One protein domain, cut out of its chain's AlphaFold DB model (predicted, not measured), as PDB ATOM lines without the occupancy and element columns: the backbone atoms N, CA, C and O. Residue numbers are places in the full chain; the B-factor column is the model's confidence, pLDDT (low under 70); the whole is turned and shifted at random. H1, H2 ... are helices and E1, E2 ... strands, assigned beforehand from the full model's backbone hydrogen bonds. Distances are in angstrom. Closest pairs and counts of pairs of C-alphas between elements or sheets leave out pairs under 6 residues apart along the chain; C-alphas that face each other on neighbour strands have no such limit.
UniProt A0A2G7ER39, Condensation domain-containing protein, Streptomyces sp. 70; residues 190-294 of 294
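Overview. This is residues 190 to 294 of the 294 residues of the protein "Condensation domain-containing protein" of Streptomyces sp. 70 (UniProt A0A2G7ER39). A loose, open assembly has a ribbon of two strands, E1 and E2, in its middle, with the end of the long helix H1 on the E2 side and an L of two helices, H2 and H3, on the E1 side. Residues 192 to 197 and 200 to 205, nearly all in H1, stick out, and the loop with the small helix H4 reaches away from the ribbon before the chain folds back into E2. The printed part has 105 residues, with four named helices and two named strands in the order H1, H2, H3, E1, H4, E2; the sheet, E1 - E2, is antiparallel and the class is mostly helix. The radius of gyration of the C-alphas is 16.9 A, loose, and the spans are 46 by 34 by 25 A.

Along the chain. H1, residues 193 to 211, begins at C-alpha 193 (-27.287, 65.093, -31.167) and is 27.2 A long. H2 is residues 230 to 241, 16.1 A, and H3 residues 245 to 261, 24.3 A. E1 is residues 268 to 272, H4 residues 278 to 281, and E2 residues 289 to 293, ending at C-alpha 293 (-45.892, 53.700, -14.731).

Arrangement. The closest C-alphas of H1 and E2, Leu 210 and Pro 292, are 7.3 A apart. H2, with residues 234 to 238 alone, touches H3, about perpendicular at 74 degrees; their closest C-alphas, Ala 238 and Ser 245, are 5.4 A apart. H3 and E1 are near each other, with 5 pairs of C-alphas within 10 A. E1 and E2 are antiparallel at 141 degrees; N 268 and O 293, 2.8 A, are within hydrogen-bond range. H4 touches no helix. Every O i to N i+4 pair is within range in H1, H2 and H3; H4 is too short for one.

Size, cuts and confidence. The C-alphas farthest apart, Glu 193 and Ala 228, are 49.2 A apart. The printed part has no cut. The link H1 to H2 is long, 18 residues, and holds residues 216 to 219, with pLDDT under 70.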
ATOM      1  N   GLU A 190     -25.282  58.209 -26.558       96.12
ATOM      2  CA  GLU A 190     -26.092  59.011 -25.629       96.12
ATOM      3  C   GLU A 190     -25.737  60.510 -25.648       96.12
ATOM      4  O   GLU A 190     -26.593  61.364 -25.428       96.12
ATOM      5  N   GLN A 191     -24.480  60.860 -25.944       96.19
ATOM      6  CA  GLN A 191     -24.030  62.256 -26.056       96.19
ATOM      7  C   GLN A 191     -24.198  62.869 -27.448       96.19
ATOM      8  O   GLN A 191     -23.996  64.076 -27.611       96.19
ATOM      9  N   SER A 192     -24.526  62.060 -28.454       97.56
ATOM     10  CA  SER A 192     -24.761  62.540 -29.813       97.56
ATOM     11  C   SER A 192     -25.973  63.478 -29.868       97.56
ATOM     12  O   SER A 192     -26.805  63.503 -28.963       97.56
ATOM     13  N   GLU A 193     -26.100  64.255 -30.944       98.00
ATOM     14  CA  GLU A 193     -27.287  65.093 -31.167       98.00
ATOM     15  C   GLU A 193     -28.581  64.262 -31.152       98.00
ATOM     16  O   GLU A 193     -29.560  64.651 -30.516       98.00
ATOM     17  N   ALA A 194     -28.558  63.082 -31.781       97.00
ATOM     18  CA  ALA A 194     -29.685  62.157 -31.781       97.00
ATOM     19  C   ALA A 194     -30.024  61.669 -30.363       97.00
ATOM     20  O   ALA A 194     -31.183  61.751 -29.961       97.00
ATOM     21  N   GLY A 195     -29.018  61.249 -29.587       96.31
ATOM     22  CA  GLY A 195     -29.201  60.808 -28.201       96.31
ATOM     23  C   GLY A 195     -29.725  61.920 -27.288       96.31
ATOM     24  O   GLY A 195     -30.642  61.704 -26.502       96.31
ATOM     25  N   ARG A 196     -29.228  63.154 -27.439       96.12
ATOM     26  CA  ARG A 196     -29.749  64.316 -26.697       96.12
ATOM     27  C   ARG A 196     -31.213  64.592 -27.023       96.12
ATOM     28  O   ARG A 196     -32.008  64.774 -26.107       96.12
ATOM     29  N   LYS A 197     -31.582  64.559 -28.304       97.44
ATOM     30  CA  LYS A 197     -32.970  64.746 -28.743       97.44
ATOM     31  C   LYS A 197     -33.896  63.648 -28.208       97.44
ATOM     32  O   LYS A 197     -35.015  63.939 -27.793       97.44
ATOM     33  N   GLU A 198     -33.436  62.399 -28.200       94.62
ATOM     34  CA  GLU A 198     -34.163  61.278 -27.596       94.62
ATOM     35  C   GLU A 198     -34.349  61.480 -26.087       94.62
ATOM     36  O   GLU A 198     -35.459  61.335 -25.578       94.62
ATOM     37  N   SER A 199     -33.294  61.902 -25.383       94.75
ATOM     38  CA  SER A 199     -33.347  62.220 -23.955       94.75
ATOM     39  C   SER A 199     -34.348  63.336 -23.649       94.75
ATOM     40  O   SER A 199     -35.162  63.205 -22.737       94.75
ATOM     41  N   GLU A 200     -34.350  64.414 -24.435       96.62
ATOM     42  CA  GLU A 200     -35.305  65.518 -24.290       96.62
ATOM     43  C   GLU A 200     -36.754  65.053 -24.486       96.62
ATOM     44  O   GLU A 200     -37.629  65.410 -23.691       96.62
ATOM     45  N   ALA A 201     -37.006  64.218 -25.498       96.38
ATOM     46  CA  ALA A 201     -38.323  63.636 -25.740       96.38
ATOM     47  C   ALA A 201     -38.760  62.709 -24.594       96.38
ATOM     48  O   ALA A 201     -39.894  62.810 -24.120       96.38
ATOM     49  N   ALA A 202     -37.857  61.856 -24.101       93.44
ATOM     50  CA  ALA A 202     -38.116  60.981 -22.962       93.44
ATOM     51  C   ALA A 202     -38.413  61.787 -21.690       93.44
ATOM     52  O   ALA A 202     -39.372  61.493 -20.985       93.44
ATOM     53  N   LEU A 203     -37.653  62.850 -21.411       94.06
ATOM     54  CA  LEU A 203     -37.899  63.733 -20.268       94.06
ATOM     55  C   LEU A 203     -39.249  64.451 -20.370       94.06
ATOM     56  O   LEU A 203     -39.938  64.587 -19.359       94.06
ATOM     57  N   ALA A 204     -39.640  64.906 -21.563       95.69
ATOM     58  CA  ALA A 204     -40.956  65.504 -21.780       95.69
ATOM     59  C   ALA A 204     -42.084  64.492 -21.523       95.69
ATOM     60  O   ALA A 204     -43.038  64.810 -20.814       95.69
ATOM     61  N   TYR A 205     -41.937  63.265 -22.027       94.06
ATOM     62  CA  TYR A 205     -42.874  62.173 -21.770       94.06
ATOM     63  C   TYR A 205     -42.970  61.836 -20.275       94.06
ATOM     64  O   TYR A 205     -44.065  61.784 -19.718       94.06
ATOM     65  N   TRP A 206     -41.836  61.670 -19.591       92.56
ATOM     66  CA  TRP A 206     -41.833  61.311 -18.175       92.56
ATOM     67  C   TRP A 206     -42.386  62.409 -17.272       92.56
ATOM     68  O   TRP A 206     -43.017  62.089 -16.268       92.56
ATOM     69  N   ARG A 207     -42.219  63.691 -17.624       93.19
ATOM     70  CA  ARG A 207     -42.890  64.795 -16.918       93.19
ATOM     71  C   ARG A 207     -44.409  64.653 -16.981       93.19
ATOM     72  O   ARG A 207     -45.050  64.687 -15.938       93.19
ATOM     73  N   ASP A 208     -44.958  64.405 -18.169       92.94
ATOM     74  CA  ASP A 208     -46.399  64.198 -18.359       92.94
ATOM     75  C   ASP A 208     -46.922  62.965 -17.595       92.94
ATOM     76  O   ASP A 208     -47.986  63.021 -16.976       92.94
ATOM     77  N   VAL A 209     -46.164  61.861 -17.580       90.81
ATOM     78  CA  VAL A 209     -46.511  60.663 -16.792       90.81
ATOM     79  C   VAL A 209     -46.522  60.975 -15.293       90.81
ATOM     80  O   VAL A 209     -47.496  60.664 -14.610       90.81
ATOM     81  N   LEU A 210     -45.468  61.612 -14.779       90.00
ATOM     82  CA  LEU A 210     -45.314  61.895 -13.350       90.00
ATOM     83  C   LEU A 210     -46.334  62.914 -12.831       90.00
ATOM     84  O   LEU A 210     -46.817  62.751 -11.715       90.00
ATOM     85  N   GLU A 211     -46.727  63.907 -13.634       90.50
ATOM     86  CA  GLU A 211     -47.817  64.839 -13.295       90.50
ATOM     87  C   GLU A 211     -49.163  64.125 -13.086       90.50
ATOM     88  O   GLU A 211     -50.035  64.614 -12.367       90.50
ATOM     89  N   LYS A 212     -49.332  62.945 -13.692       88.69
ATOM     90  CA  LYS A 212     -50.548  62.128 -13.607       88.69
ATOM     91  C   LYS A 212     -50.472  61.041 -12.538       88.69
ATOM     92  O   LYS A 212     -51.488  60.376 -12.309       88.69
ATOM     93  N   CYS A 213     -49.312  60.826 -11.923       86.19
ATOM     94  CA  CYS A 213     -49.118  59.821 -10.885       86.19
ATOM     95  C   CYS A 213     -49.677  60.320  -9.539       86.19
ATOM     96  O   CYS A 213     -49.363  61.438  -9.127       86.19
ATOM     97  N   PRO A 214     -50.485  59.523  -8.816       80.88
ATOM     98  CA  PRO A 214     -50.932  59.894  -7.480       80.88
ATOM     99  C   PRO A 214     -49.737  60.041  -6.530       80.88
ATOM    100  O   PRO A 214     -48.864  59.172  -6.469       80.88
ATOM    101  N   LEU A 215     -49.728  61.134  -5.763       73.44
ATOM    102  CA  LEU A 215     -48.834  61.295  -4.622       73.44
ATOM    103  C   LEU A 215     -49.360  60.420  -3.484       73.44
ATOM    104  O   LEU A 215     -50.485  60.606  -3.019       73.44
ATOM    105  N   VAL A 216     -48.554  59.460  -3.047       69.75
ATOM    106  CA  VAL A 216     -48.874  58.593  -1.911       69.75
ATOM    107  C   VAL A 216     -47.935  58.906  -0.756       69.75
ATOM    108  O   VAL A 216     -46.738  59.101  -0.961       69.75
ATOM    109  N   ASP A 217     -48.484  58.976   0.457       68.31
ATOM    110  CA  ASP A 217     -47.678  59.070   1.675       68.31
ATOM    111  C   ASP A 217     -46.847  57.779   1.796       68.31
ATOM    112  O   ASP A 217     -47.424  56.687   1.692       68.31
ATOM    113  N   PRO A 218     -45.509  57.850   1.926       62.97
ATOM    114  CA  PRO A 218     -44.662  56.666   1.925       62.97
ATOM    115  C   PRO A 218     -44.940  55.758   3.131       62.97
ATOM    116  O   PRO A 218     -44.330  55.868   4.192       62.97
ATOM    117  N   LEU A 219     -45.813  54.771   2.937       67.38
ATOM    118  CA  LEU A 219     -45.893  53.594   3.791       67.38
ATOM    119  C   LEU A 219     -44.897  52.556   3.273       67.38
ATOM    120  O   LEU A 219     -45.095  51.958   2.218       67.38
ATOM    121  N   SER A 220     -43.831  52.311   4.035       70.44
ATOM    122  CA  SER A 220     -42.887  51.232   3.729       70.44
ATOM    123  C   SER A 220     -43.526  49.882   4.057       70.44
ATOM    124  O   SER A 220     -43.502  49.429   5.199       70.44
ATOM    125  N   ARG A 221     -44.138  49.251   3.053       74.38
ATOM    126  CA  ARG A 221     -44.684  47.890   3.131       74.38
ATOM    127  C   ARG A 221     -43.959  47.005   2.126       74.38
ATOM    128  O   ARG A 221     -43.733  47.420   0.996       74.38
ATOM    129  N   SER A 222     -43.632  45.783   2.530       78.81
ATOM    130  CA  SER A 222     -43.151  44.734   1.635       78.81
ATOM    131  C   SER A 222     -44.176  43.606   1.574       78.81
ATOM    132  O   SER A 222     -44.872  43.317   2.549       78.81
ATOM    133  N   ALA A 223     -44.287  42.985   0.407       79.81
ATOM    134  CA  ALA A 223     -45.107  41.807   0.189       79.81
ATOM    135  C   ALA A 223     -44.349  40.850  -0.728       79.81
ATOM    136  O   ALA A 223     -43.572  41.284  -1.579       79.81
ATOM    137  N   VAL A 224     -44.587  39.555  -0.549       84.62
ATOM    138  CA  VAL A 224     -44.036  38.496  -1.396       84.62
ATOM    139  C   VAL A 224     -45.206  37.744  -2.007       84.62
ATOM    140  O   VAL A 224     -46.161  37.400  -1.311       84.62
ATOM    141  N   MET A 225     -45.136  37.509  -3.314       84.00
ATOM    142  CA  MET A 225     -46.063  36.629  -4.012       84.00
ATOM    143  C   MET A 225     -45.421  35.246  -4.102       84.00
ATOM    144  O   MET A 225     -44.446  35.073  -4.827       84.00
ATOM    145  N   ASP A 226     -45.961  34.286  -3.355       88.12
ATOM    146  CA  ASP A 226     -45.477  32.906  -3.330       88.12
ATOM    147  C   ASP A 226     -46.632  31.945  -3.635       88.12
ATOM    148  O   ASP A 226     -47.644  31.910  -2.932       88.12
ATOM    149  N   SER A 227     -46.520  31.225  -4.750       88.44
ATOM    150  CA  SER A 227     -47.497  30.224  -5.168       88.44
ATOM    151  C   SER A 227     -46.892  29.283  -6.203       88.44
ATOM    152  O   SER A 227     -46.434  29.710  -7.264       88.44
ATOM    153  N   ALA A 228     -46.991  27.977  -5.948       92.94
ATOM    154  CA  ALA A 228     -46.558  26.943  -6.888       92.94
ATOM    155  C   ALA A 228     -47.319  26.987  -8.230       92.94
ATOM    156  O   ALA A 228     -46.804  26.551  -9.256       92.94
ATOM    157  N   ALA A 229     -48.539  27.537  -8.243       93.31
ATOM    158  CA  ALA A 229     -49.355  27.664  -9.450       93.31
ATOM    159  C   ALA A 229     -49.071  28.950 -10.245       93.31
ATOM    160  O   ALA A 229     -49.599  29.112 -11.346       93.31
ATOM    161  N   LEU A 230     -48.262  29.871  -9.706       90.81
ATOM    162  CA  LEU A 230     -48.114  31.223 -10.240       90.81
ATOM    163  C   LEU A 230     -47.610  31.235 -11.684       90.81
ATOM    164  O   LEU A 230     -48.139  31.974 -12.514       90.81
ATOM    165  N   ARG A 231     -46.633  30.378 -11.992       91.81
ATOM    166  CA  ARG A 231     -46.067  30.270 -13.337       91.81
ATOM    167  C   ARG A 231     -47.119  29.820 -14.348       91.81
ATOM    168  O   ARG A 231     -47.359  30.520 -15.323       91.81
ATOM    169  N   ALA A 232     -47.789  28.701 -14.073       94.88
ATOM    170  CA  ALA A 232     -48.812  28.157 -14.963       94.88
ATOM    171  C   ALA A 232     -49.992  29.127 -15.144       94.88
ATOM    172  O   ALA A 232     -50.467  29.325 -16.259       94.88
ATOM    173  N   ALA A 233     -50.443  29.771 -14.062       94.94
ATOM    174  CA  ALA A 233     -51.503  30.773 -14.126       94.94
ATOM    175  C   ALA A 233     -51.091  31.993 -14.962       94.94
ATOM    176  O   ALA A 233     -51.884  32.486 -15.761       94.94
ATOM    177  N   THR A 234     -49.849  32.454 -14.809       96.12
ATOM    178  CA  THR A 234     -49.308  33.570 -15.589       96.12
ATOM    179  C   THR A 234     -49.245  33.240 -17.072       96.12
ATOM    180  O   THR A 234     -49.696  34.052 -17.875       96.12
ATOM    181  N   ASP A 235     -48.744  32.057 -17.431       96.12
ATOM    182  CA  ASP A 235     -48.625  31.633 -18.828       96.12
ATOM    183  C   ASP A 235     -50.015  31.555 -19.494       96.12
ATOM    184  O   ASP A 235     -50.223  32.124 -20.565       96.12
ATOM    185  N   LEU A 236     -51.005  30.975 -18.801       97.75
ATOM    186  CA  LEU A 236     -52.395  30.918 -19.271       97.75
ATOM    187  C   LEU A 236     -53.030  32.305 -19.445       97.75
ATOM    188  O   LEU A 236     -53.750  32.542 -20.415       97.75
ATOM    189  N   LEU A 237     -52.811  33.224 -18.500       97.50
ATOM    190  CA  LEU A 237     -53.358  34.583 -18.572       97.50
ATOM    191  C   LEU A 237     -52.689  35.406 -19.674       97.50
ATOM    192  O   LEU A 237     -53.382  36.121 -20.398       97.50
ATOM    193  N   ALA A 238     -51.370  35.289 -19.814       97.81
ATOM    194  CA  ALA A 238     -50.599  35.947 -20.858       97.81
ATOM    195  C   ALA A 238     -51.102  35.527 -22.246       97.81
ATOM    196  O   ALA A 238     -51.444  36.387 -23.059       97.81
ATOM    197  N   GLU A 239     -51.254  34.218 -22.476       97.81
ATOM    198  CA  GLU A 239     -51.798  33.673 -23.723       97.81
ATOM    199  C   GLU A 239     -53.238  34.142 -23.960       97.81
ATOM    200  O   GLU A 239     -53.548  34.709 -25.008       97.81
ATOM    201  N   ARG A 240     -54.117  33.975 -22.963       98.06
ATOM    202  CA  ARG A 240     -55.540  34.321 -23.076       98.06
ATOM    203  C   ARG A 240     -55.775  35.791 -23.421       98.06
ATOM    204  O   ARG A 240     -56.734  36.101 -24.125       98.06
ATOM    205  N   HIS A 241     -54.957  36.688 -22.880       97.38
ATOM    206  CA  HIS A 241     -55.122  38.131 -23.045       97.38
ATOM    207  C   HIS A 241     -54.188  38.741 -24.096       97.38
ATOM    208  O   HIS A 241     -54.303  39.934 -24.365       97.38
ATOM    209  N   GLY A 242     -53.297  37.953 -24.708       97.12
ATOM    210  CA  GLY A 242     -52.336  38.447 -25.697       97.12
ATOM    211  C   GLY A 242     -51.356  39.474 -25.121       97.12
ATOM    212  O   GLY A 242     -51.007  40.439 -25.797       97.12
ATOM    213  N   VAL A 243     -50.945  39.300 -23.862       97.06
ATOM    214  CA  VAL A 243     -50.030  40.205 -23.146       97.06
ATOM    215  C   VAL A 243     -48.792  39.456 -22.662       97.06
ATOM    216  O   VAL A 243     -48.756  38.229 -22.652       97.06
ATOM    217  N   SER A 244     -47.758  40.182 -22.240       93.69
ATOM    218  CA  SER A 244     -46.568  39.562 -21.653       93.69
ATOM    219  C   SER A 244     -46.830  39.049 -20.233       93.69
ATOM    220  O   SER A 244     -47.654  39.600 -19.499       93.69
ATOM    221  N   SER A 245     -46.054  38.054 -19.792       93.06
ATOM    222  CA  SER A 245     -46.046  37.602 -18.392       93.06
ATOM    223  C   SER A 245     -45.773  38.760 -17.421       93.06
ATOM    224  O   SER A 245     -46.405  38.850 -16.372       93.06
ATOM    225  N   SER A 246     -44.896  39.703 -17.790       89.94
ATOM    226  CA  SER A 246     -44.625  40.905 -16.992       89.94
ATOM    227  C   SER A 246     -45.859  41.793 -16.817       89.94
ATOM    228  O   SER A 246     -46.067  42.320 -15.728       89.94
ATOM    229  N   ALA A 247     -46.705  41.937 -17.844       92.38
ATOM    230  CA  ALA A 247     -47.954  42.690 -17.731       92.38
ATOM    231  C   ALA A 247     -48.946  42.007 -16.774       92.38
ATOM    232  O   ALA A 247     -49.616  42.686 -15.994       92.38
ATOM    233  N   VAL A 248     -48.998  40.669 -16.778       94.62
ATOM    234  CA  VAL A 248     -49.805  39.896 -15.819       94.62
ATOM    235  C   VAL A 248     -49.304  40.121 -14.389       94.62
ATOM    236  O   VAL A 248     -50.101  40.459 -13.513       94.62
ATOM    237  N   TYR A 249     -47.991  40.015 -14.153       91.75
ATOM    238  CA  TYR A 249     -47.399  40.261 -12.834       91.75
ATOM    239  C   TYR A 249     -47.614  41.692 -12.346       91.75
ATOM    240  O   TYR A 249     -48.019  41.888 -11.201       91.75
ATOM    241  N   LEU A 250     -47.396  42.688 -13.209       90.50
ATOM    242  CA  LEU A 250     -47.621  44.092 -12.871       90.50
ATOM    243  C   LEU A 250     -49.092  44.352 -12.531       90.50
ATOM    244  O   LEU A 250     -49.380  45.048 -11.565       90.50
ATOM    245  N   THR A 251     -50.027  43.729 -13.254       91.69
ATOM    246  CA  THR A 251     -51.465  43.822 -12.956       91.69
ATOM    247  C   THR A 251     -51.793  43.207 -11.595       91.69
ATOM    248  O   THR A 251     -52.498  43.818 -10.793       91.69
ATOM    249  N   ALA A 252     -51.262  42.019 -11.293       91.00
ATOM    250  CA  ALA A 252     -51.465  41.373  -9.999       91.00
ATOM    251  C   ALA A 252     -50.868  42.201  -8.845       91.00
ATOM    252  O   ALA A 252     -51.512  42.371  -7.803       91.00
ATOM    253  N   ALA A 253     -49.677  42.773  -9.046       89.31
ATOM    254  CA  ALA A 253     -49.048  43.694  -8.105       89.31
ATOM    255  C   ALA A 253     -49.887  44.967  -7.916       89.31
ATOM    256  O   ALA A 253     -50.105  45.379  -6.779       89.31
ATOM    257  N   ALA A 254     -50.427  45.537  -8.996       89.62
ATOM    258  CA  ALA A 254     -51.264  46.731  -8.960       89.62
ATOM    259  C   ALA A 254     -52.567  46.534  -8.194       89.62
ATOM    260  O   ALA A 254     -52.887  47.325  -7.309       89.62
ATOM    261  N   LEU A 255     -53.278  45.441  -8.470       90.56
ATOM    262  CA  LEU A 255     -54.508  45.096  -7.758       90.56
ATOM    263  C   LEU A 255     -54.246  44.873  -6.263       90.56
ATOM    264  O   LEU A 255     -55.005  45.351  -5.421       90.56
ATOM    265  N   THR A 256     -53.150  44.187  -5.931       88.69
ATOM    266  CA  THR A 256     -52.774  43.904  -4.539       88.69
ATOM    267  C   THR A 256     -52.362  45.178  -3.802       88.69
ATOM    268  O   THR A 256     -52.857  45.445  -2.709       88.69
ATOM    269  N   ALA A 257     -51.488  45.989  -4.404       86.06
ATOM    270  CA  ALA A 257     -51.040  47.254  -3.833       86.06
ATOM    271  C   ALA A 257     -52.222  48.206  -3.621       86.06
ATOM    272  O   ALA A 257     -52.390  48.711  -2.513       86.06
ATOM    273  N   GLY A 258     -53.080  48.368  -4.631       87.81
ATOM    274  CA  GLY A 258     -54.273  49.208  -4.564       87.81
ATOM    275  C   GLY A 258     -55.227  48.793  -3.449       87.81
ATOM    276  O   GLY A 258     -55.658  49.635  -2.658       87.81
ATOM    277  N   ALA A 259     -55.479  47.489  -3.299       88.19
ATOM    278  CA  ALA A 259     -56.283  46.962  -2.199       88.19
ATOM    279  C   ALA A 259     -55.659  47.243  -0.818       88.19
ATOM    280  O   ALA A 259     -56.379  47.588   0.119       88.19
ATOM    281  N   LEU A 260     -54.331  47.138  -0.684       84.94
ATOM    282  CA  LEU A 260     -53.618  47.368   0.579       84.94
ATOM    283  C   LEU A 260     -53.580  48.840   1.003       84.94
ATOM    284  O   LEU A 260     -53.603  49.123   2.202       84.94
ATOM    285  N   ILE A 261     -53.487  49.762   0.043       82.50
ATOM    286  CA  ILE A 261     -53.417  51.208   0.310       82.50
ATOM    287  C   ILE A 261     -54.777  51.909   0.179       82.50
ATOM    288  O   ILE A 261     -54.873  53.107   0.432       82.50
ATOM    289  N   GLY A 262     -55.827  51.180  -0.213       86.50
ATOM    290  CA  GLY A 262     -57.170  51.725  -0.415       86.50
ATOM    291  C   GLY A 262     -57.278  52.664  -1.621       86.50
ATOM    292  O   GLY A 262     -58.070  53.604  -1.587       86.50
ATOM    293  N   GLN A 263     -56.483  52.441  -2.672       85.06
ATOM    294  CA  GLN A 263     -56.487  53.256  -3.889       85.06
ATOM    295  C   GLN A 263     -56.825  52.416  -5.120       85.06
ATOM    296  O   GLN A 263     -56.371  51.287  -5.272       85.06
ATOM    297  N   SER A 264     -57.609  52.991  -6.031       85.88
ATOM    298  CA  SER A 264     -57.919  52.394  -7.338       85.88
ATOM    299  C   SER A 264     -56.846  52.667  -8.395       85.88
ATOM    300  O   SER A 264     -56.948  52.170  -9.514       85.88
ATOM    301  N   LEU A 265     -55.843  53.476  -8.051       84.69
ATOM    302  CA  LEU A 265     -54.766  53.888  -8.929       84.69
ATOM    303  C   LEU A 265     -53.439  53.804  -8.183       84.69
ATOM    304  O   LEU A 265     -53.328  54.326  -7.076       84.69
ATOM    305  N   CYS A 266     -52.442  53.172  -8.793       84.81
ATOM    306  CA  CYS A 266     -51.132  52.972  -8.189       84.81
ATOM    307  C   CYS A 266     -50.041  53.362  -9.178       84.81
ATOM    308  O   CYS A 266     -50.136  53.046 -10.356       84.81
ATOM    309  N   SER A 267     -48.995  54.013  -8.682       86.44
ATOM    310  CA  SER A 267     -47.801  54.294  -9.475       86.44
ATOM    311  C   SER A 267     -46.743  53.235  -9.190       86.44
ATOM    312  O   SER A 267     -46.494  52.916  -8.026       86.44
ATOM    313  N   PHE A 268     -46.077  52.735 -10.227       85.88
ATOM    314  CA  PHE A 268     -44.976  51.779 -10.107       85.88
ATOM    315  C   PHE A 268     -43.716  52.349 -10.722       85.88
ATOM    316  O   PHE A 268     -43.740  52.854 -11.839       85.88
ATOM    317  N   MET A 269     -42.601  52.202 -10.022       87.00
ATOM    318  CA  MET A 269     -41.280  52.375 -10.604       87.00
ATOM    319  C   MET A 269     -40.778  50.990 -11.007       87.00
ATOM    320  O   MET A 269     -40.475  50.173 -10.140       87.00
ATOM    321  N   SER A 270     -40.756  50.707 -12.310       87.25
ATOM    322  CA  SER A 270     -40.330  49.408 -12.838       87.25
ATOM    323  C   SER A 270     -38.996  49.540 -13.569       87.25
ATOM    324  O   SER A 270     -38.832  50.489 -14.335       87.25
ATOM    325  N   PRO A 271     -38.051  48.602 -13.409       87.81
ATOM    326  CA  PRO A 271     -36.836  48.600 -14.213       87.81
ATOM    327  C   PRO A 271     -37.172  48.277 -15.678       87.81
ATOM    328  O   PRO A 271     -37.726  47.222 -15.985       87.81
ATOM    329  N   ALA A 272     -36.821  49.178 -16.593       89.50
ATOM    330  CA  ALA A 272     -36.888  48.973 -18.034       89.50
ATOM    331  C   ALA A 272     -35.518  48.536 -18.564       89.50
ATOM    332  O   ALA A 272     -34.501  49.143 -18.229       89.50
ATOM    333  N   SER A 273     -35.482  47.502 -19.412       89.81
ATOM    334  CA  SER A 273     -34.220  46.939 -19.918       89.81
ATOM    335  C   SER A 273     -33.454  47.883 -20.846       89.81
ATOM    336  O   SER A 273     -32.234  47.789 -20.912       89.81
ATOM    337  N   ASN A 274     -34.160  48.767 -21.563       92.38
ATOM    338  CA  ASN A 274     -33.621  49.641 -22.617       92.38
ATOM    339  C   ASN A 274     -32.828  48.880 -23.695       92.38
ATOM    340  O   ASN A 274     -31.775  49.331 -24.141       92.38
ATOM    341  N   ARG A 275     -33.339  47.707 -24.093       93.00
ATOM    342  CA  ARG A 275     -32.770  46.848 -25.145       93.00
ATOM    343  C   ARG A 275     -33.769  46.663 -26.284       93.00
ATOM    344  O   ARG A 275     -34.402  45.615 -26.408       93.00
ATOM    345  N   GLY A 276     -33.962  47.726 -27.060       91.00
ATOM    346  CA  GLY A 276     -34.946  47.805 -28.140       91.00
ATOM    347  C   GLY A 276     -34.463  47.227 -29.470       91.00
ATOM    348  O   GLY A 276     -35.288  46.869 -30.308       91.00
ATOM    349  N   ASN A 277     -33.147  47.105 -29.669       91.62
ATOM    350  CA  ASN A 277     -32.559  46.538 -30.887       91.62
ATOM    351  C   ASN A 277     -31.580  45.384 -30.600       91.62
ATOM    352  O   ASN A 277     -31.216  45.122 -29.455       91.62
ATOM    353  N   THR A 278     -31.149  44.684 -31.654       91.44
ATOM    354  CA  THR A 278     -30.270  43.507 -31.552       91.44
ATOM    355  C   THR A 278     -28.909  43.812 -30.924       91.44
ATOM    356  O   THR A 278     -28.404  42.990 -30.163       91.44
ATOM    357  N   ASP A 279     -28.310  44.972 -31.200       92.56
ATOM    358  CA  ASP A 279     -27.007  45.323 -30.622       92.56
ATOM    359  C   ASP A 279     -27.138  45.559 -29.108       92.56
ATOM    360  O   ASP A 279     -26.304  45.100 -28.334       92.56
ATOM    361  N   GLU A 280     -28.228  46.190 -28.665       93.88
ATOM    362  CA  GLU A 280     -28.524  46.373 -27.241       93.88
ATOM    363  C   GLU A 280     -28.917  45.063 -26.553       93.88
ATOM    364  O   GLU A 280     -28.544  44.833 -25.405       93.88
ATOM    365  N   GLN A 281     -29.647  44.172 -27.225       92.88
ATOM    366  CA  GLN A 281     -30.005  42.858 -26.677       92.88
ATOM    367  C   GLN A 281     -28.776  41.983 -26.415       92.88
ATOM    368  O   GLN A 281     -28.785  41.227 -25.446       92.88
ATOM    369  N   ASN A 282     -27.726  42.140 -27.226       92.50
ATOM    370  CA  ASN A 282     -26.449  41.430 -27.107       92.50
ATOM    371  C   ASN A 282     -25.372  42.235 -26.359       92.50
ATOM    372  O   ASN A 282     -24.204  41.848 -26.340       92.50
ATOM    373  N   TYR A 283     -25.726  43.375 -25.766       94.50
ATOM    374  CA  TYR A 283     -24.756  44.213 -25.074       94.50
ATOM    375  C   TYR A 283     -24.473  43.698 -23.660       94.50
ATOM    376  O   TYR A 283     -25.355  43.675 -22.798       94.50
ATOM    377  N   VAL A 284     -23.216  43.354 -23.387       95.38
ATOM    378  CA  VAL A 284     -22.737  43.076 -22.029       95.38
ATOM    379  C   VAL A 284     -22.439  44.409 -21.347       95.38
ATOM    380  O   VAL A 284     -21.360  44.979 -21.491       95.38
ATOM    381  N   GLY A 285     -23.427  44.927 -20.622       94.00
ATOM    382  CA  GLY A 285     -23.274  46.142 -19.833       94.00
ATOM    383  C   GLY A 285     -24.554  46.578 -19.124       94.00
ATOM    384  O   GLY A 285     -25.592  45.934 -19.278       94.00
ATOM    385  N   GLU A 286     -24.491  47.665 -18.357       93.06
ATOM    386  CA  GLU A 286     -25.655  48.285 -17.708       93.06
ATOM    387  C   GLU A 286     -26.441  49.153 -18.704       93.06
ATOM    388  O   GLU A 286     -25.908  50.125 -19.237       93.06
ATOM    389  N   LEU A 287     -27.709  48.813 -18.945       94.75
ATOM    390  CA  LEU A 287     -28.688  49.619 -19.690       94.75
ATOM    391  C   LEU A 287     -29.971  49.880 -18.900       94.75
ATOM    392  O   LEU A 287     -30.752  50.759 -19.276       94.75
ATOM    393  N   VAL A 288     -30.194  49.144 -17.809       91.94
ATOM    394  CA  VAL A 288     -31.413  49.248 -17.010       91.94
ATOM    395  C   VAL A 288     -31.623  50.659 -16.452       91.94
ATOM    396  O   VAL A 288     -30.723  51.271 -15.878       91.94
ATOM    397  N   GLN A 289     -32.836  51.183 -16.602       89.31
ATOM    398  CA  GLN A 289     -33.250  52.439 -15.974       89.31
ATOM    399  C   GLN A 289     -34.653  52.300 -15.403       89.31
ATOM    400  O   GLN A 289     -35.453  51.499 -15.880       89.31
ATOM    401  N   ASP A 290     -34.955  53.101 -14.392       88.00
ATOM    402  CA  ASP A 290     -36.263  53.102 -13.757       88.00
ATOM    403  C   ASP A 290     -37.284  53.844 -14.632       88.00
ATOM    404  O   ASP A 290     -37.078  54.996 -15.015       88.00
ATOM    405  N   ALA A 291     -38.395  53.179 -14.933       88.12
ATOM    406  CA  ALA A 291     -39.508  53.704 -15.705       88.12
ATOM    407  C   ALA A 291     -40.749  53.811 -14.802       88.12
ATOM    408  O   ALA A 291     -41.269  52.784 -14.344       88.12
ATOM    409  N   PRO A 292     -41.237  55.031 -14.510       86.94
ATOM    410  CA  PRO A 292     -42.495  55.195 -13.806       86.94
ATOM    411  C   PRO A 292     -43.657  54.749 -14.701       86.94
ATOM    412  O   PRO A 292     -43.680  54.976 -15.905       86.94
ATOM    413  N   SER A 293     -44.648  54.122 -14.097       83.50
ATOM    414  CA  SER A 293     -45.892  53.700 -14.731       83.50
ATOM    415  C   SER A 293     -47.041  53.936 -13.762       83.50
ATOM    416  O   SER A 293     -46.818  54.140 -12.566       83.50
ATOM    417  N   ARG A 294     -48.254  53.949 -14.294       79.25
ATOM    418  CA  ARG A 294     -49.498  54.226 -13.585       79.25
ATOM    419  C   ARG A 294     -50.542  53.189 -13.988       79.25
ATOM    420  O   ARG A 294     -50.495  52.776 -15.168       79.25
TER     421      ARG A 294